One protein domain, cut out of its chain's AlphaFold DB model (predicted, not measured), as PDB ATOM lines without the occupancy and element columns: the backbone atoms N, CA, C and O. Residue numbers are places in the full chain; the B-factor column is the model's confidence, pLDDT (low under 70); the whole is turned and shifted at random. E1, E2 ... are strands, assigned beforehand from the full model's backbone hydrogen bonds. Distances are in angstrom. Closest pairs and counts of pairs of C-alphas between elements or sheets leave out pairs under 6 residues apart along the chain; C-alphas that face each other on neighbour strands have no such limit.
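AT A GLANCE: This is residues 572 to 596, 604 to 697 and 827 to 848 of the 854 residues of an uncharacterized protein of Gimesia benthica (UniProt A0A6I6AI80). Two strongly twisted sheets partly face each other as a sandwich: a long five-stranded sheet of E1, E3, E4, E5 and E6, and a smaller one of E2, E7 and E8, their strands crossed at 55 degrees. The hairpin E5 and E6 reaches toward one end of the long axis and the hairpin E7 and E8 toward the other, while a long stretch without named elements, residues 611 to 635, joins the two sheets. The printed part has 141 residues, with no named helix and eight named strands that follow each other from E1 to E8; the class is all strand. The larger sheet is branched and its neighbour pairs are antiparallel; the smaller runs E2, E7, E8, all antiparallel. The whole is only just loose, close to compact, with a radius of gyration of the C-alphas of 17.5 A, and it is elongated, spanning 57 by 36 by 30 A.

IN THESE COORDINATES: Residues 572 to 584 hold no named element. E1, residues 585 to 589, begins with C-alpha 585 at (3.965, 51.673, 22.337) and is 13.2 A long. After a cut, E2 takes residues 604 to 610, 19.6 A. E3 is residues 636 to 642, 18.8 A. E4, residues 652 to 664, is 31.7 A long and bends by 65 degrees at residue 660. E5, residues 668 to 682, is the longest strand by residues; it measures 42.4 A, bends by 52 degrees at residue 671 and ends with C-alpha 682 at (3.872, 66.159, 45.120). E6 is residues 688 to 695, 20.1 A. After a second cut, E7 is residues 828 to 837, 28.9 A. E8, residues 840 to 847, is 19.3 A long, bends by 70 degrees at residue 844 and ends with C-alpha 847 at (-2.101, 32.584, 17.027).

HOW THE PARTS SIT: In the larger sheet E3, E4, E5 and E6 form a meander, each strand the antiparallel neighbour of the one before. E3 lies on one side of E4 and E5 on the other side. E3 and E4 are a hairpin, with N 637 and O 658 at 2.8 A, within hydrogen-bond range. E4 and E5 are a hairpin too, with N 655 and O 676 at 2.8 A. E5 has three neighbours in staggered pairing: E1, beside residues 670 to 674, and E6, beside residues 675 to 682, lie on one side of it, and E4 on the other side. N 588 and O 671 of E1 and E5 are 2.8 A apart; N 689 and O 681 of the hairpin E5 and E6 are 2.8 A apart. In the smaller sheet E2 and E8 are edge strands and E7 is the inner strand. Between E2 and E7, N 604 and O 834 are within hydrogen-bond range at 2.8 A, and in the hairpin E7 and E8, N 844 and O 833 are within hydrogen-bond range at 2.8 A. In the sandwich, two sheets face to face, the closest C-alphas of E2 and E4 are those of Leu 605 and Leu 660, 6.7 A apart. Among the pairs that stay apart are E3 and E8, and E5 and E7. Residues 577 to 578 pair antiparallel with residues 828 to 829 of E7.

THE WHOLE: The two C-alphas farthest apart are those of Asn 685 and Glu 838, 59.9 A, whereas the C-alphas of Leu 572 and Ser 848, the first and last printed, are 5.9 A apart. Residues 597 to 603 are not printed, with 15.3 A between C-alphas 596 and 604; residues 698 to 826 are not printed either, with 16.5 A between C-alphas 697 and 827. Of the links that are printed whole, E2 to E3 is long, with 25 residues. The mean pLDDT of the printed part is 82.9; it is under 70 at residues 573 to 576, 611 to 618, 621, 644 to 650 and 665 to 667.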
ATOM      1  N   LEU A 572      -0.340  30.866  13.152       78.00
ATOM      2  CA  LEU A 572       1.028  31.341  13.355       78.00
ATOM      3  C   LEU A 572       1.751  30.482  14.402       78.00
ATOM      4  O   LEU A 572       1.387  30.494  15.581       78.00
ATOM      5  N   ASN A 573       2.789  29.771  13.951       59.06
ATOM      6  CA  ASN A 573       3.701  28.942  14.742       59.06
ATOM      7  C   ASN A 573       5.161  29.367  14.453       59.06
ATOM      8  O   ASN A 573       5.548  29.300  13.290       59.06
ATOM      9  N   PRO A 574       6.004  29.721  15.446       53.34
ATOM     10  CA  PRO A 574       5.693  30.051  16.832       53.34
ATOM     11  C   PRO A 574       6.207  31.441  17.261       53.34
ATOM     12  O   PRO A 574       7.408  31.705  17.300       53.34
ATOM     13  N   LYS A 575       5.282  32.281  17.732       60.75
ATOM     14  CA  LYS A 575       5.375  33.017  19.009       60.75
ATOM     15  C   LYS A 575       4.051  33.773  19.209       60.75
ATOM     16  O   LYS A 575       3.682  34.543  18.324       60.75
ATOM     17  N   PRO A 576       3.326  33.595  20.331       67.81
ATOM     18  CA  PRO A 576       2.353  34.609  20.737       67.81
ATOM     19  C   PRO A 576       3.091  35.940  20.933       67.81
ATOM     20  O   PRO A 576       4.306  35.932  21.167       67.81
ATOM     21  N   LEU A 577       2.389  37.074  20.837       81.56
ATOM     22  CA  LEU A 577       3.052  38.373  20.957       81.56
ATOM     23  C   LEU A 577       3.714  38.462  22.335       81.56
ATOM     24  O   LEU A 577       3.037  38.389  23.368       81.56
ATOM     25  N   LYS A 578       5.046  38.550  22.323       80.12
ATOM     26  CA  LYS A 578       5.841  38.833  23.510       80.12
ATOM     27  C   LYS A 578       5.689  40.306  23.838       80.12
ATOM     28  O   LYS A 578       5.763  41.147  22.944       80.12
ATOM     29  N   LEU A 579       5.499  40.589  25.118       85.31
ATOM     30  CA  LEU A 579       5.565  41.948  25.621       85.31
ATOM     31  C   LEU A 579       7.012  42.454  25.545       85.31
ATOM     32  O   LEU A 579       7.960  41.682  25.695       85.31
ATOM     33  N   SER A 580       7.135  43.745  25.269       87.31
ATOM     34  CA  SER A 580       8.345  44.557  25.356       87.31
ATOM     35  C   SER A 580       7.884  45.898  25.899       87.31
ATOM     36  O   SER A 580       6.963  46.493  25.341       87.31
ATOM     37  N   PHE A 581       8.503  46.372  26.972       90.50
ATOM     38  CA  PHE A 581       8.257  47.704  27.521       90.50
ATOM     39  C   PHE A 581       9.415  48.661  27.217       90.50
ATOM     40  O   PHE A 581       9.536  49.706  27.847       90.50
ATOM     41  N   ASN A 582      10.280  48.328  26.251       88.06
ATOM     42  CA  ASN A 582      11.381  49.193  25.821       88.06
ATOM     43  C   ASN A 582      10.865  50.511  25.223       88.06
ATOM     44  O   ASN A 582      11.410  51.580  25.498       88.06
ATOM     45  N   SER A 583       9.786  50.444  24.439       88.50
ATOM     46  CA  SER A 583       9.095  51.611  23.890       88.50
ATOM     47  C   SER A 583       7.810  51.924  24.667       88.50
ATOM     48  O   SER A 583       7.269  51.078  25.374       88.50
ATOM     49  N   LYS A 584       7.284  53.150  24.524       88.56
ATOM     50  CA  LYS A 584       5.966  53.523  25.082       88.56
ATOM     51  C   LYS A 584       4.793  52.802  24.395       88.56
ATOM     52  O   LYS A 584       3.698  52.758  24.952       88.56
ATOM     53  N   LYS A 585       4.993  52.308  23.168       91.19
ATOM     54  CA  LYS A 585       3.965  51.673  22.337       91.19
ATOM     55  C   LYS A 585       4.616  50.765  21.295       91.19
ATOM     56  O   LYS A 585       5.177  51.250  20.314       91.19
ATOM     57  N   GLU A 586       4.477  49.462  21.488       90.25
ATOM     58  CA  GLU A 586       4.892  48.446  20.524       90.25
ATOM     59  C   GLU A 586       3.833  48.302  19.419       90.25
ATOM     60  O   GLU A 586       2.628  48.402  19.678       90.25
ATOM     61  N   LYS A 587       4.268  48.051  18.180       90.56
ATOM     62  CA  LYS A 587       3.386  47.864  17.016       90.56
ATOM     63  C   LYS A 587       3.733  46.580  16.261       90.56
ATOM     64  O   LYS A 587       4.867  46.384  15.836       90.56
ATOM     65  N   PHE A 588       2.730  45.741  16.027       89.06
ATOM     66  CA  PHE A 588       2.847  44.425  15.404       89.06
ATOM     67  C   PHE A 588       2.006  44.366  14.129       89.06
ATOM     68  O   PHE A 588       0.774  44.313  14.171       89.06
ATOM     69  N   LYS A 589       2.680  44.365  12.979       89.25
ATOM     70  CA  LYS A 589       2.041  44.215  11.667       89.25
ATOM     71  C   LYS A 589       1.500  42.800  11.490       89.25
ATOM     72  O   LYS A 589       2.139  41.834  11.911       89.25
ATOM     73  N   PHE A 590       0.350  42.665  10.831       87.81
ATOM     74  CA  PHE A 590      -0.136  41.341  10.451       87.81
ATOM     75  C   PHE A 590       0.741  40.710   9.348       87.81
ATOM     76  O   PHE A 590       1.222  41.436   8.466       87.81
ATOM     77  N   PRO A 591       0.925  39.373   9.375       82.88
ATOM     78  CA  PRO A 591       1.714  38.607   8.405       82.88
ATOM     79  C   PRO A 591       1.351  38.924   6.943       82.88
ATOM     80  O   PRO A 591       0.157  38.987   6.616       82.88
ATOM     81  N   PRO A 592       2.336  39.095   6.038       80.88
ATOM     82  CA  PRO A 592       2.073  39.324   4.619       80.88
ATOM     83  C   PRO A 592       1.375  38.135   3.943       80.88
ATOM     84  O   PRO A 592       0.587  38.344   3.025       80.88
ATOM     85  N   GLU A 593       1.572  36.908   4.431       80.00
ATOM     86  CA  GLU A 593       0.957  35.674   3.916       80.00
ATOM     87  C   GLU A 593      -0.574  35.669   4.072       80.00
ATOM     88  O   GLU A 593      -1.289  34.984   3.338       80.00
ATOM     89  N   ALA A 594      -1.097  36.452   5.021       77.12
ATOM     90  CA  ALA A 594      -2.529  36.603   5.246       77.12
ATOM     91  C   ALA A 594      -3.186  37.674   4.363       77.12
ATOM     92  O   ALA A 594      -4.402  37.850   4.416       77.12
ATOM     93  N   ARG A 595      -2.412  38.372   3.525       82.31
ATOM     94  CA  ARG A 595      -2.931  39.402   2.620       82.31
ATOM     95  C   ARG A 595      -3.534  38.779   1.341       82.31
ATOM     96  O   ARG A 595      -3.246  37.628   1.004       82.31
ATOM     97  N   PRO A 596      -4.395  39.512   0.611       87.12
ATOM     98  CA  PRO A 596      -5.049  40.753   1.033       87.12
ATOM     99  C   PRO A 596      -6.053  40.503   2.174       87.12
ATOM    100  O   PRO A 596      -6.545  39.385   2.324       87.12
ATOM    101  N   GLN A 604     -12.425  42.316  12.877       94.31
ATOM    102  CA  GLN A 604     -12.560  42.177  14.318       94.31
ATOM    103  C   GLN A 604     -11.360  41.410  14.887       94.31
ATOM    104  O   GLN A 604     -10.912  40.409  14.321       94.31
ATOM    105  N   LEU A 605     -10.850  41.862  16.030       94.25
ATOM    106  CA  LEU A 605      -9.739  41.247  16.752       94.25
ATOM    107  C   LEU A 605     -10.225  40.730  18.108       94.25
ATOM    108  O   LEU A 605     -10.637  41.510  18.960       94.25
ATOM    109  N   LEU A 606     -10.153  39.419  18.334       93.94
ATOM    110  CA  LEU A 606     -10.401  38.826  19.650       93.94
ATOM    111  C   LEU A 606      -9.066  38.617  20.367       93.94
ATOM    112  O   LEU A 606      -8.245  37.826  19.903       93.94
ATOM    113  N   VAL A 607      -8.859  39.303  21.491       91.12
ATOM    114  CA  VAL A 607      -7.616  39.247  22.280       91.12
ATOM    115  C   VAL A 607      -7.772  38.288  23.465       91.12
ATOM    116  O   VAL A 607      -8.793  38.283  24.149       91.12
ATOM    117  N   SER A 608      -6.756  37.463  23.726       88.25
ATOM    118  CA  SER A 608      -6.691  36.565  24.884       88.25
ATOM    119  C   SER A 608      -5.298  36.600  25.511       88.25
ATOM    120  O   SER A 608      -4.324  36.065  24.970       88.25
ATOM    121  N   ILE A 609      -5.209  37.229  26.682       86.44
ATOM    122  CA  ILE A 609      -3.974  37.304  27.464       86.44
ATOM    123  C   ILE A 609      -3.810  36.011  28.274       86.44
ATOM    124  O   ILE A 609      -4.736  35.565  28.952       86.44
ATOM    125  N   LYS A 610      -2.632  35.385  28.188       80.69
ATOM    126  CA  LYS A 610      -2.285  34.141  28.893       80.69
ATOM    127  C   LYS A 610      -1.001  34.292  29.699       80.69
ATOM    128  O   LYS A 610      -0.230  35.218  29.486       80.69
ATOM    129  N   GLY A 611      -0.786  33.353  30.622       69.12
ATOM    130  CA  GLY A 611       0.345  33.342  31.562       69.12
ATOM    131  C   GLY A 611      -0.017  33.835  32.965       69.12
ATOM    132  O   GLY A 611       0.568  33.404  33.955       69.12
ATOM    133  N   ILE A 612      -1.072  34.642  33.049       65.88
ATOM    134  CA  ILE A 612      -1.567  35.285  34.263       65.88
ATOM    135  C   ILE A 612      -2.516  34.341  35.013       65.88
ATOM    136  O   ILE A 612      -3.733  34.504  35.013       65.88
ATOM    137  N   SER A 613      -1.969  33.307  35.650       57.31
ATOM    138  CA  SER A 613      -2.683  32.670  36.763       57.31
ATOM    139  C   SER A 613      -2.435  33.480  38.034       57.31
ATOM    140  O   SER A 613      -1.299  33.894  38.247       57.31
ATOM    141  N   GLN A 614      -3.426  33.600  38.920       49.53
ATOM    142  CA  GLN A 614      -3.336  34.330  40.203       49.53
ATOM    143  C   GLN A 614      -2.166  33.903  41.125       49.53
ATOM    144  O   GLN A 614      -1.870  34.588  42.093       49.53
ATOM    145  N   LYS A 615      -1.489  32.783  40.828       50.88
ATOM    146  CA  LYS A 615      -0.294  32.278  41.531       50.88
ATOM    147  C   LYS A 615       1.048  32.538  40.811       50.88
ATOM    148  O   LYS A 615       2.055  31.994  41.247       50.88
ATOM    149  N   ARG A 616       1.077  33.262  39.677       55.28
ATOM    150  CA  ARG A 616       2.278  33.411  38.811       55.28
ATOM    151  C   ARG A 616       2.904  34.809  38.761       55.28
ATOM    152  O   ARG A 616       4.058  34.886  38.361       55.28
ATOM    153  N   LEU A 617       2.198  35.874  39.151       69.56
ATOM    154  CA  LEU A 617       2.819  37.191  39.329       69.56
ATOM    155  C   LEU A 617       3.157  37.374  40.812       69.56
ATOM    156  O   LEU A 617       2.273  37.619  41.634       69.56
ATOM    157  N   ALA A 618       4.425  37.166  41.166       69.31
ATOM    158  CA  ALA A 618       4.900  37.247  42.540       69.31
ATOM    159  C   ALA A 618       4.679  38.667  43.077       69.31
ATOM    160  O   ALA A 618       5.114  39.642  42.470       69.31
ATOM    161  N   GLY A 619       3.952  38.775  44.190       71.88
ATOM    162  CA  GLY A 619       3.591  40.055  44.793       71.88
ATOM    163  C   GLY A 619       2.385  40.764  44.169       71.88
ATOM    164  O   GLY A 619       1.896  41.691  44.794       71.88
ATOM    165  N   PHE A 620       1.843  40.331  43.020       74.12
ATOM    166  CA  PHE A 620       0.713  40.988  42.336       74.12
ATOM    167  C   PHE A 620      -0.515  40.071  42.262       74.12
ATOM    168  O   PHE A 620      -0.900  39.557  41.212       74.12
ATOM    169  N   ASN A 621      -1.153  39.869  43.417       62.22
ATOM    170  CA  ASN A 621      -2.209  38.864  43.604       62.22
ATOM    171  C   ASN A 621      -3.550  39.203  42.914       62.22
ATOM    172  O   ASN A 621      -4.429  38.344  42.830       62.22
ATOM    173  N   LYS A 622      -3.732  40.445  42.441       71.88
ATOM    174  CA  LYS A 622      -4.987  40.961  41.869       71.88
ATOM    175  C   LYS A 622      -4.777  41.457  40.438       71.88
ATOM    176  O   LYS A 622      -4.193  42.515  40.208       71.88
ATOM    177  N   PHE A 623      -5.292  40.693  39.479       74.06
ATOM    178  CA  PHE A 623      -5.251  41.020  38.056       74.06
ATOM    179  C   PHE A 623      -6.652  40.873  37.447       74.06
ATOM    180  O   PHE A 623      -7.239  39.789  37.487       74.06
ATOM    181  N   GLY A 624      -7.165  41.942  36.841       74.19
ATOM    182  CA  GLY A 624      -8.415  41.949  36.086       74.19
ATOM    183  C   GLY A 624      -8.178  41.675  34.601       74.19
ATOM    184  O   GLY A 624      -7.942  42.606  33.832       74.19
ATOM    185  N   VAL A 625      -8.275  40.406  34.182       79.44
ATOM    186  CA  VAL A 625      -8.434  40.048  32.760       79.44
ATOM    187  C   VAL A 625      -9.932  40.153  32.435       79.44
ATOM    188  O   VAL A 625     -10.687  39.305  32.918       79.44
ATOM    189  N   PRO A 626     -10.419  41.134  31.652       81.62
ATOM    190  CA  PRO A 626     -11.803  41.087  31.192       81.62
ATOM    191  C   PRO A 626     -12.003  39.911  30.229       81.62
ATOM    192  O   PRO A 626     -11.066  39.467  29.556       81.62
ATOM    193  N   ALA A 627     -13.232  39.402  30.138       83.62
ATOM    194  CA  ALA A 627     -13.563  38.350  29.181       83.62
ATOM    195  C   ALA A 627     -13.156  38.773  27.750       83.62
ATOM    196  O   ALA A 627     -13.313  39.948  27.414       83.62
ATOM    197  N   PRO A 628     -12.638  37.863  26.900       86.25
ATOM    198  CA  PRO A 628     -12.277  38.188  25.523       86.25
ATOM    199  C   PRO A 628     -13.450  38.806  24.754       86.25
ATOM    200  O   PRO A 628     -14.432  38.128  24.455       86.25
ATOM    201  N   THR A 629     -13.335  40.089  24.415       88.12
ATOM    202  CA  THR A 629     -14.311  40.840  23.621       88.12
ATOM    203  C   THR A 629     -13.764  41.119  22.219       88.12
ATOM    204  O   THR A 629     -12.562  41.356  22.067       88.12
ATOM    205  N   PRO A 630     -14.605  41.091  21.170       91.00
ATOM    206  CA  PRO A 630     -14.197  41.540  19.846       91.00
ATOM    207  C   PRO A 630     -13.909  43.045  19.809       91.00
ATOM    208  O   PRO A 630     -14.781  43.863  20.102       91.00
ATOM    209  N   LEU A 631     -12.698  43.409  19.398       91.06
ATOM    210  CA  LEU A 631     -12.319  44.780  19.086       91.06
ATOM    211  C   LEU A 631     -12.559  45.061  17.606       91.06
ATOM    212  O   LEU A 631     -12.079  44.316  16.752       91.06
ATOM    213  N   LYS A 632     -13.243  46.163  17.301       92.06
ATOM    214  CA  LYS A 632     -13.246  46.763  15.958       92.06
ATOM    215  C   LYS A 632     -11.995  47.628  15.774       92.06
ATOM    216  O   LYS A 632     -11.251  47.848  16.730       92.06
ATOM    217  N   LEU A 633     -11.769  48.140  14.564       87.94
ATOM    218  CA  LEU A 633     -10.713  49.122  14.302       87.94
ATOM    219  C   LEU A 633     -10.814  50.312  15.279       87.94
ATOM    220  O   LEU A 633     -11.901  50.839  15.512       87.94
ATOM    221  N   ASN A 634      -9.676  50.711  15.847       86.75
ATOM    222  CA  ASN A 634      -9.511  51.694  16.925       86.75
ATOM    223  C   ASN A 634     -10.166  51.323  18.275       86.75
ATOM    224  O   ASN A 634     -10.192  52.147  19.187       86.75
ATOM    225  N   GLY A 635     -10.679  50.099  18.434       89.25
ATOM    226  CA  GLY A 635     -11.132  49.570  19.720       89.25
ATOM    227  C   GLY A 635      -9.961  49.149  20.612       89.25
ATOM    228  O   GLY A 635      -8.957  48.634  20.119       89.25
ATOM    229  N   GLU A 636     -10.118  49.329  21.926       93.12
ATOM    230  CA  GLU A 636      -9.123  48.974  22.946       93.12
ATOM    231  C   GLU A 636      -9.604  47.814  23.832       93.12
ATOM    232  O   GLU A 636     -10.738  47.808  24.312       93.12
ATOM    233  N   TYR A 637      -8.713  46.867  24.123       92.62
ATOM    234  CA  TYR A 637      -8.856  45.876  25.188       92.62
ATOM    235  C   TYR A 637      -7.902  46.243  26.324       92.62
ATOM    236  O   TYR A 637      -6.693  46.342  26.112       92.62
ATOM    237  N   ARG A 638      -8.439  46.452  27.531       92.81
ATOM    238  CA  ARG A 638      -7.684  46.910  28.705       92.81
ATOM    239  C   ARG A 638      -7.662  45.839  29.783       92.81
ATOM    240  O   ARG A 638      -8.715  45.431  30.259       92.81
ATOM    241  N   ALA A 639      -6.473  45.410  30.183       90.50
ATOM    242  CA  ALA A 639      -6.280  44.476  31.283       90.50
ATOM    243  C   ALA A 639      -5.591  45.194  32.452       90.50
ATOM    244  O   ALA A 639      -4.479  45.696  32.298       90.50
ATOM    245  N   SER A 640      -6.270  45.266  33.599       90.06
ATOM    246  CA  SER A 640      -5.851  46.089  34.741       90.06
ATOM    247  C   SER A 640      -5.136  45.273  35.815       90.06
ATOM    248  O   SER A 640      -5.609  44.218  36.243       90.06
ATOM    249  N   ILE A 641      -4.023  45.813  36.296       87.88
ATOM    250  CA  ILE A 641      -3.234  45.334  37.430       87.88
ATOM    251  C   ILE A 641      -3.433  46.333  38.565       87.88
ATOM    252  O   ILE A 641      -3.308  47.541  38.353       87.88
ATOM    253  N   PHE A 642      -3.764  45.837  39.752       84.38
ATOM    254  CA  PHE A 642      -4.085  46.661  40.920       84.38
ATOM    255  C   PHE A 642      -2.921  46.684  41.911       84.38
ATOM    256  O   PHE A 642      -2.108  45.755  41.930       84.38
ATOM    257  N   ASP A 643      -2.831  47.740  42.723       76.06
ATOM    258  CA  ASP A 643      -1.761  47.863  43.714       76.06
ATOM    259  C   ASP A 643      -1.909  46.752  44.775       76.06
ATOM    260  O   ASP A 643      -2.944  46.671  45.444       76.06
ATOM    261  N   PRO A 644      -0.903  45.878  44.961       64.38
ATOM    262  CA  PRO A 644      -0.987  44.785  45.924       64.38
ATOM    263  C   PRO A 644      -0.903  45.233  47.390       64.38
ATOM    264  O   PRO A 644      -1.097  44.413  48.284       64.38
ATOM    265  N   THR A 645      -0.580  46.504  47.641       65.12
ATOM    266  CA  THR A 645      -0.466  47.108  48.976       65.12
ATOM    267  C   THR A 645      -1.649  47.996  49.363       65.12
ATOM    268  O   THR A 645      -1.705  48.445  50.504       65.12
ATOM    269  N   ALA A 646      -2.617  48.216  48.466       68.25
ATOM    270  CA  ALA A 646      -3.842  48.942  48.785       68.25
ATOM    271  C   ALA A 646      -4.867  48.046  49.512       68.25
ATOM    272  O   ALA A 646      -5.165  46.929  49.080       68.25
ATOM    273  N   GLU A 647      -5.475  48.564  50.586       52.00
ATOM    274  CA  GLU A 647      -6.623  47.934  51.257       52.00
ATOM    275  C   GLU A 647      -7.904  48.096  50.414       52.00
ATOM    276  O   GLU A 647      -8.775  48.917  50.694       52.00
ATOM    277  N   GLY A 648      -8.009  47.321  49.332       58.47
ATOM    278  CA  GLY A 648      -9.175  47.299  48.447       58.47
ATOM    279  C   GLY A 648      -8.843  46.878  47.016       58.47
ATOM    280  O   GLY A 648      -7.697  46.575  46.692       58.47
ATOM    281  N   ASP A 649      -9.859  46.847  46.153       57.19
ATOM    282  CA  ASP A 649      -9.724  46.620  44.699       57.19
ATOM    283  C   ASP A 649      -9.734  47.955  43.914       57.19
ATOM    284  O   ASP A 649     -10.070  47.997  42.733       57.19
ATOM    285  N   SER A 650      -9.444  49.077  44.583       66.50
ATOM    286  CA  SER A 650      -9.761  50.428  44.097       66.50
ATOM    287  C   SER A 650      -8.618  51.166  43.397       66.50
ATOM    288  O   SER A 650      -8.892  51.960  42.498       66.50
ATOM    289  N   GLU A 651      -7.354  50.944  43.773       81.75
ATOM    290  CA  GLU A 651      -6.215  51.670  43.189       81.75
ATOM    291  C   GLU A 651      -5.556  50.843  42.069       81.75
ATOM    292  O   GLU A 651      -4.944  49.795  42.297       81.75
ATOM    293  N   LYS A 652      -5.720  51.314  40.823       86.56
ATOM    294  CA  LYS A 652      -4.998  50.788  39.659       86.56
ATOM    295  C   LYS A 652      -3.500  51.049  39.808       86.56
ATOM    296  O   LYS A 652      -3.102  52.091  40.317       86.56
ATOM    297  N   PHE A 653      -2.696  50.130  39.289       88.75
ATOM    298  CA  PHE A 653      -1.234  50.206  39.259       88.75
ATOM    299  C   PHE A 653      -0.719  50.270  37.812       88.75
ATOM    300  O   PHE A 653       0.076  51.144  37.466       88.75
ATOM    301  N   LEU A 654      -1.250  49.403  36.940       91.56
ATOM    302  CA  LEU A 654      -0.950  49.377  35.506       91.56
ATOM    303  C   LEU A 654      -2.176  48.938  34.690       91.56
ATOM    304  O   LEU A 654      -2.774  47.912  34.998       91.56
ATOM    305  N   ASP A 655      -2.490  49.640  33.604       92.62
ATOM    306  CA  ASP A 655      -3.338  49.133  32.520       92.62
ATOM    307  C   ASP A 655      -2.452  48.675  31.347       92.62
ATOM    308  O   ASP A 655      -1.652  49.445  30.807       92.62
ATOM    309  N   LEU A 656      -2.616  47.420  30.920       92.38
ATOM    310  CA  LEU A 656      -2.078  46.912  29.659       92.38
ATOM    311  C   LEU A 656      -3.150  47.062  28.575       92.38
ATOM    312  O   LEU A 656      -4.215  46.445  28.664       92.38
ATOM    313  N   ILE A 657      -2.869  47.883  27.565       93.56
ATOM    314  CA  ILE A 657      -3.826  48.279  26.529       93.56
ATOM    315  C   ILE A 657      -3.407  47.634  25.206       93.56
ATOM    316  O   ILE A 657      -2.272  47.813  24.760       93.56
ATOM    317  N   VAL A 658      -4.321  46.890  24.581       93.69
ATOM    318  CA  VAL A 658      -4.136  46.240  23.275       93.69
ATOM    319  C   VAL A 658      -5.185  46.765  22.304       93.69
ATOM    320  O   VAL A 658      -6.376  46.662  22.595       93.69
ATOM    321  N   SER A 659      -4.766  47.266  21.144       92.75
ATOM    322  CA  SER A 659      -5.673  47.911  20.185       92.75
ATOM    323  C   SER A 659      -5.459  47.408  18.757       92.75
ATOM    324  O   SER A 659      -4.338  47.081  18.362       92.75
ATOM    325  N   LEU A 660      -6.535  47.357  17.966       92.75
ATOM    326  CA  LEU A 660      -6.480  47.120  16.518       92.75
ATOM    327  C   LEU A 660      -6.365  48.478  15.813       92.75
ATOM    328  O   LEU A 660      -7.310  49.258  15.857       92.75
ATOM    329  N   GLU A 661      -5.239  48.776  15.164       90.81
ATOM    330  CA  GLU A 661      -4.994  50.086  14.537       90.81
ATOM    331  C   GLU A 661      -4.360  49.974  13.147       90.81
ATOM    332  O   GLU A 661      -3.797  48.942  12.781       90.81
ATOM    333  N   ASN A 662      -4.400  51.068  12.383       88.25
ATOM    334  CA  ASN A 662      -3.569  51.218  11.192       88.25
ATOM    335  C   ASN A 662      -2.172  51.696  11.619       88.25
ATOM    336  O   ASN A 662      -2.022  52.742  12.251       88.25
ATOM    337  N   ILE A 663      -1.154  50.887  11.327       81.94
ATOM    338  CA  ILE A 663       0.220  51.063  11.815       81.94
ATOM    339  C   ILE A 663       0.970  52.110  10.989       81.94
ATOM    340  O   ILE A 663       1.571  53.012  11.581       81.94
ATOM    341  N   ASP A 664       0.865  51.990   9.663       74.25
ATOM    342  CA  ASP A 664       1.392  52.916   8.656       74.25
ATOM    343  C   ASP A 664       0.234  53.678   7.989       74.25
ATOM    344  O   ASP A 664      -0.916  53.240   8.052       74.25
ATOM    345  N   SER A 665       0.543  54.805   7.336       57.84
ATOM    346  CA  SER A 665      -0.375  55.838   6.817       57.84
ATOM    347  C   SER A 665      -1.538  55.337   5.930       57.84
ATOM    348  O   SER A 665      -1.536  55.522   4.715       57.84
ATOM    349  N   ASN A 666      -2.562  54.768   6.574       55.41
ATOM    350  CA  ASN A 666      -3.841  54.268   6.053       55.41
ATOM    351  C   ASN A 666      -3.835  52.986   5.190       55.41
ATOM    352  O   ASN A 666      -4.858  52.695   4.578       55.41
ATOM    353  N   THR A 667      -2.761  52.185   5.154       64.25
ATOM    354  CA  THR A 667      -2.719  50.964   4.305       64.25
ATOM    355  C   THR A 667      -2.442  49.642   5.022       64.25
ATOM    356  O   THR A 667      -2.756  48.590   4.464       64.25
ATOM    357  N   GLU A 668      -1.897  49.649   6.242       78.25
ATOM    358  CA  GLU A 668      -1.571  48.414   6.972       78.25
ATOM    359  C   GLU A 668      -2.206  48.380   8.364       78.25
ATOM    360  O   GLU A 668      -1.758  49.077   9.275       78.25
ATOM    361  N   SER A 669      -3.212  47.525   8.549       84.19
ATOM    362  CA  SER A 669      -3.757  47.217   9.875       84.19
ATOM    363  C   SER A 669      -2.843  46.261  10.655       84.19
ATOM    364  O   SER A 669      -2.164  45.402  10.082       84.19
ATOM    365  N   GLY A 670      -2.854  46.385  11.978       89.88
ATOM    366  CA  GLY A 670      -2.117  45.527  12.900       89.88
ATOM    367  C   GLY A 670      -2.509  45.776  14.352       89.88
ATOM    368  O   GLY A 670      -3.509  46.430  14.643       89.88
ATOM    369  N   ILE A 671      -1.725  45.227  15.273       91.81
ATOM    370  CA  ILE A 671      -1.979  45.293  16.714       91.81
ATOM    371  C   ILE A 671      -0.988  46.265  17.343       91.81
ATOM    372  O   ILE A 671       0.210  46.156  17.091       91.81
ATOM    373  N   SER A 672      -1.452  47.169  18.197       92.75
ATOM    374  CA  SER A 672      -0.577  47.928  19.089       92.75
ATOM    375  C   SER A 672      -0.748  47.502  20.542       92.75
ATOM    376  O   SER A 672      -1.816  47.037  20.948       92.75
ATOM    377  N   ILE A 673       0.335  47.613  21.310       92.69
ATOM    378  CA  ILE A 673       0.379  47.298  22.739       92.69
ATOM    379  C   ILE A 673       1.071  48.457  23.455       92.69
ATOM    380  O   ILE A 673       2.162  48.864  23.060       92.69
ATOM    381  N   GLN A 674       0.450  48.986  24.505       93.81
ATOM    382  CA  GLN A 674       1.000  50.077  25.315       93.81
ATOM    383  C   GLN A 674       0.694  49.870  26.805       93.81
ATOM    384  O   GLN A 674      -0.264  49.182  27.168       93.81
ATOM    385  N   ALA A 675       1.527  50.460  27.659       93.38
ATOM    386  CA  ALA A 675       1.473  50.329  29.111       93.38
ATOM    387  C   ALA A 675       1.168  51.687  29.754       93.38
ATOM    388  O   ALA A 675       1.927  52.640  29.573       93.38
ATOM    389  N   GLU A 676       0.076  51.782  30.508       94.25
ATOM    390  CA  GLU A 676      -0.358  52.997  31.207       94.25
ATOM    391  C   GLU A 676      -0.219  52.792  32.718       94.25
ATOM    392  O   GLU A 676      -0.906  51.957  33.303       94.25
ATOM    393  N   ALA A 677       0.713  53.512  33.345       90.94
ATOM    394  CA  ALA A 677       1.039  53.354  34.762       90.94
ATOM    395  C   ALA A 677       0.396  54.446  35.617       90.94
ATOM    396  O   ALA A 677       0.294  55.596  35.184       90.94
ATOM    397  N   PHE A 678       0.014  54.083  36.842       90.12
ATOM    398  CA  PHE A 678      -0.696  54.939  37.792       90.12
ATOM    399  C   PHE A 678       0.171  55.190  39.030       90.12
ATOM    400  O   PHE A 678       0.665  54.249  39.652       90.12
ATOM    401  N   GLY A 679       0.363  56.460  39.394       84.69
ATOM    402  CA  GLY A 679       1.274  56.856  40.469       84.69
ATOM    403  C   GLY A 679       0.867  58.150  41.172       84.69
ATOM    404  O   GLY A 679      -0.201  58.711  40.922       84.69
ATOM    405  N   LYS A 680       1.728  58.625  42.081       84.50
ATOM    406  CA  LYS A 680       1.529  59.860  42.862       84.50
ATOM    407  C   LYS A 680       2.697  60.836  42.656       84.50
ATOM    408  O   LYS A 680       3.833  60.422  42.411       84.50
ATOM    409  N   GLU A 681       2.415  62.136  42.687       83.06
ATOM    410  CA  GLU A 681       3.375  63.254  42.631       83.06
ATOM    411  C   GLU A 681       3.091  64.254  43.766       83.06
ATOM    412  O   GLU A 681       1.968  64.304  44.268       83.06
ATOM    413  N   LEU A 682       4.086  65.046  44.185       83.19
ATOM    414  CA  LEU A 682       3.872  66.159  45.120       83.19
ATOM    415  C   LEU A 682       3.515  67.435  44.354       83.19
ATOM    416  O   LEU A 682       4.258  67.849  43.463       83.19
ATOM    417  N   ASP A 683       2.429  68.095  44.753       81.94
ATOM    418  CA  ASP A 683       2.061  69.411  44.234       81.94
ATOM    419  C   ASP A 683       2.949  70.545  44.806       81.94
ATOM    420  O   ASP A 683       3.821  70.355  45.667       81.94
ATOM    421  N   SER A 684       2.708  71.773  44.339       77.81
ATOM    422  CA  SER A 684       3.395  72.978  44.826       77.81
ATOM    423  C   SER A 684       3.176  73.260  46.321       77.81
ATOM    424  O   SER A 684       4.001  73.944  46.924       77.81
ATOM    425  N   ASN A 685       2.123  72.701  46.927       82.12
ATOM    426  CA  ASN A 685       1.779  72.807  48.348       82.12
ATOM    427  C   ASN A 685       2.257  71.601  49.182       82.12
ATOM    428  O   ASN A 685       1.945  71.523  50.370       82.12
ATOM    429  N   HIS A 686       3.003  70.672  48.574       81.56
ATOM    430  CA  HIS A 686       3.507  69.433  49.181       81.56
ATOM    431  C   HIS A 686       2.406  68.441  49.598       81.56
ATOM    432  O   HIS A 686       2.577  67.678  50.546       81.56
ATOM    433  N   LYS A 687       1.291  68.426  48.863       80.25
ATOM    434  CA  LYS A 687       0.249  67.395  48.942       80.25
ATOM    435  C   LYS A 687       0.451  66.355  47.844       80.25
ATOM    436  O   LYS A 687       0.865  66.693  46.738       80.25
ATOM    437  N   GLU A 688       0.127  65.101  48.142       83.06
ATOM    438  CA  GLU A 688       0.118  64.035  47.140       83.06
ATOM    439  C   GLU A 688      -1.052  64.212  46.160       83.06
ATOM    440  O   GLU A 688      -2.184  64.498  46.558       83.06
ATOM    441  N   LYS A 689      -0.780  64.011  44.871       85.38
ATOM    442  CA  LYS A 689      -1.749  64.053  43.773       85.38
ATOM    443  C   LYS A 689      -1.541  62.838  42.868       85.38
ATOM    444  O   LYS A 689      -0.408  62.521  42.516       85.38
ATOM    445  N   GLN A 690      -2.624  62.169  42.477       85.12
ATOM    446  CA  GLN A 690      -2.570  61.050  41.531       85.12
ATOM    447  C   GLN A 690      -2.300  61.523  40.093       85.12
ATOM    448  O   GLN A 690      -2.795  62.570  39.661       85.12
ATOM    449  N   TRP A 691      -1.557  60.713  39.342       85.44
ATOM    450  CA  TRP A 691      -1.299  60.870  37.910       85.44
ATOM    451  C   TRP A 691      -1.325  59.509  37.200       85.44
ATOM    452  O   TRP A 691      -1.211  58.456  37.828       85.44
ATOM    453  N   HIS A 692      -1.478  59.547  35.878       89.62
ATOM    454  CA  HIS A 692      -1.347  58.395  34.989       89.62
ATOM    455  C   HIS A 692      -0.553  58.816  33.749       89.62
ATOM    456  O   HIS A 692      -0.709  59.941  33.272       89.62
ATOM    457  N   GLU A 693       0.332  57.953  33.252       90.44
ATOM    458  CA  GLU A 693       1.094  58.220  32.026       90.44
ATOM    459  C   GLU A 693       1.418  56.922  31.278       90.44
ATOM    460  O   GLU A 693       1.737  55.894  31.883       90.44
ATOM    461  N   ILE A 694       1.416  56.987  29.943       89.06
ATOM    462  CA  ILE A 694       1.989  55.935  29.099       89.06
ATOM    463  C   ILE A 694       3.491  55.845  29.389       89.06
ATOM    464  O   ILE A 694       4.218  56.836  29.250       89.06
ATOM    465  N   THR A 695       3.965  54.662  29.767       90.38
ATOM    466  CA  THR A 695       5.318  54.454  30.285       90.38
ATOM    467  C   THR A 695       6.098  53.375  29.527       90.38
ATOM    468  O   THR A 695       5.554  52.651  28.698       90.38
ATOM    469  N   SER A 696       7.399  53.306  29.802       92.69
ATOM    470  CA  SER A 696       8.367  52.344  29.267       92.69
ATOM    471  C   SER A 696       9.479  52.116  30.299       92.69
ATOM    472  O   SER A 696       9.613  52.907  31.236       92.69
ATOM    473  N   LEU A 697      10.307  51.082  30.130       91.44
ATOM    474  CA  LEU A 697      11.489  50.815  30.964       91.44
ATOM    475  C   LEU A 697      12.387  52.059  31.063       91.44
ATOM    476  O   LEU A 697      12.653  52.544  32.157       91.44
ATOM    477  N   VAL A 827       3.922  36.528  30.455       85.25
ATOM    478  CA  VAL A 827       2.672  36.918  29.791       85.25
ATOM    479  C   VAL A 827       2.805  36.879  28.275       85.25
ATOM    480  O   VAL A 827       3.784  37.313  27.677       85.25
ATOM    481  N   THR A 828       1.780  36.316  27.642       86.19
ATOM    482  CA  THR A 828       1.721  36.113  26.196       86.19
ATOM    483  C   THR A 828       0.355  36.515  25.667       86.19
ATOM    484  O   THR A 828      -0.680  36.084  26.188       86.19
ATOM    485  N   ILE A 829       0.335  37.328  24.610       88.12
ATOM    486  CA  ILE A 829      -0.917  37.749  23.981       88.12
ATOM    487  C   ILE A 829      -1.203  36.860  22.777       88.12
ATOM    488  O   ILE A 829      -0.434  36.783  21.817       88.12
ATOM    489  N   ASN A 830      -2.335  36.168  22.862       89.25
ATOM    490  CA  ASN A 830      -2.912  35.388  21.782       89.25
ATOM    491  C   ASN A 830      -4.004  36.240  21.136       89.25
ATOM    492  O   ASN A 830      -4.697  36.986  21.833       89.25
ATOM    493  N   TYR A 831      -4.186  36.109  19.829       91.44
ATOM    494  CA  TYR A 831      -5.234  36.820  19.117       91.44
ATOM    495  C   TYR A 831      -5.839  35.992  17.983       91.44
ATOM    496  O   TYR A 831      -5.202  35.106  17.404       91.44
ATOM    497  N   GLU A 832      -7.088  36.313  17.657       92.94
ATOM    498  CA  GLU A 832      -7.775  35.847  16.458       92.94
ATOM    499  C   GLU A 832      -8.267  37.065  15.671       92.94
ATOM    500  O   GLU A 832      -9.093  37.823  16.181       92.94
ATOM    501  N   LEU A 833      -7.773  37.246  14.445       93.44
ATOM    502  CA  LEU A 833      -8.299  38.224  13.490       93.44
ATOM    503  C   LEU A 833      -9.374  37.541  12.645       93.44
ATOM    504  O   LEU A 833      -9.134  36.464  12.090       93.44
ATOM    505  N   PHE A 834     -10.549  38.147  12.540       94.12
ATOM    506  CA  PHE A 834     -11.696  37.560  11.860       94.12
ATOM    507  C   PHE A 834     -12.620  38.620  11.263       94.12
ATOM    508  O   PHE A 834     -12.503  39.805  11.557       94.12
ATOM    509  N   ILE A 835     -13.565  38.156  10.454       94.19
ATOM    510  CA  ILE A 835     -14.780  38.890  10.091       94.19
ATOM    511  C   ILE A 835     -15.999  38.067  10.511       94.19
ATOM    512  O   ILE A 835     -15.908  36.851  10.713       94.19
ATOM    513  N   GLU A 836     -17.142  38.725  10.634       93.44
ATOM    514  CA  GLU A 836     -18.411  38.103  10.996       93.44
ATOM    515  C   GLU A 836     -19.386  38.222   9.823       93.44
ATOM    516  O   GLU A 836     -19.588  39.311   9.286       93.44
ATOM    517  N   ILE A 837     -19.951  37.092   9.397       93.12
ATOM    518  CA  ILE A 837     -20.893  36.998   8.276       93.12
ATOM    519  C   ILE A 837     -22.059  36.133   8.755       93.12
ATOM    520  O   ILE A 837     -21.843  34.976   9.104       93.12
ATOM    521  N   GLU A 838     -23.283  36.670   8.774       88.81
ATOM    522  CA  GLU A 838     -24.499  35.934   9.185       88.81
ATOM    523  C   GLU A 838     -24.378  35.258  10.575       88.81
ATOM    524  O   GLU A 838     -24.850  34.142  10.791       88.81
ATOM    525  N   GLY A 839     -23.683  35.910  11.519       87.69
ATOM    526  CA  GLY A 839     -23.398  35.381  12.863       87.69
ATOM    527  C   GLY A 839     -22.325  34.280  12.924       87.69
ATOM    528  O   GLY A 839     -22.028  33.764  14.000       87.69
ATOM    529  N   GLU A 840     -21.715  33.909  11.795       89.88
ATOM    530  CA  GLU A 840     -20.614  32.946  11.721       89.88
ATOM    531  C   GLU A 840     -19.250  33.651  11.635       89.88
ATOM    532  O   GLU A 840     -19.022  34.577  10.850       89.88
ATOM    533  N   LYS A 841     -18.302  33.168  12.445       92.25
ATOM    534  CA  LYS A 841     -16.952  33.730  12.574       92.25
ATOM    535  C   LYS A 841     -16.018  33.199  11.483       92.25
ATOM    536  O   LYS A 841     -15.548  32.064  11.585       92.25
ATOM    537  N   VAL A 842     -15.661  34.005  10.484       92.81
ATOM    538  CA  VAL A 842     -14.619  33.647   9.504       92.81
ATOM    539  C   VAL A 842     -13.259  34.122  10.012       92.81
ATOM    540  O   VAL A 842     -12.877  35.281   9.864       92.81
ATOM    541  N   VAL A 843     -12.531  33.209  10.659       91.88
ATOM    542  CA  VAL A 843     -11.193  33.468  11.213       91.88
ATOM    543  C   VAL A 843     -10.153  33.506  10.093       91.88
ATOM    544  O   VAL A 843      -9.991  32.526   9.370       91.88
ATOM    545  N   ILE A 844      -9.429  34.621   9.989       91.38
ATOM    546  CA  ILE A 844      -8.383  34.862   8.987       91.38
ATOM    547  C   ILE A 844      -7.015  34.471   9.556       91.38
ATOM    548  O   ILE A 844      -6.298  33.668   8.961       91.38
ATOM    549  N   ILE A 845      -6.679  34.996  10.739       90.44
ATOM    550  CA  ILE A 845      -5.431  34.703  11.459       90.44
ATOM    551  C   ILE A 845      -5.781  34.191  12.848       90.44
ATOM    552  O   ILE A 845      -6.647  34.750  13.523       90.44
ATOM    553  N   LYS A 846      -5.061  33.169  13.304       90.00
ATOM    554  CA  LYS A 846      -5.091  32.705  14.688       90.00
ATOM    555  C   LYS A 846      -3.671  32.450  15.180       90.00
ATOM    556  O   LYS A 846      -2.928  31.676  14.583       90.00
ATOM    557  N   THR A 847      -3.294  33.046  16.305       86.62
ATOM    558  CA  THR A 847      -2.101  32.584  17.027       86.62
ATOM    559  C   THR A 847      -2.387  31.208  17.611       86.62
ATOM    560  O   THR A 847      -3.391  31.039  18.315       86.62
ATOM    561  N   SER A 848      -1.516  30.232  17.358       71.00
ATOM    562  CA  SER A 848      -1.628  28.939  18.026       71.00
ATOM    563  C   SER A 848      -1.505  29.136  19.542       71.00
ATOM    564  O   SER A 848      -0.591  29.842  19.983       71.00
TER     565      SER A 848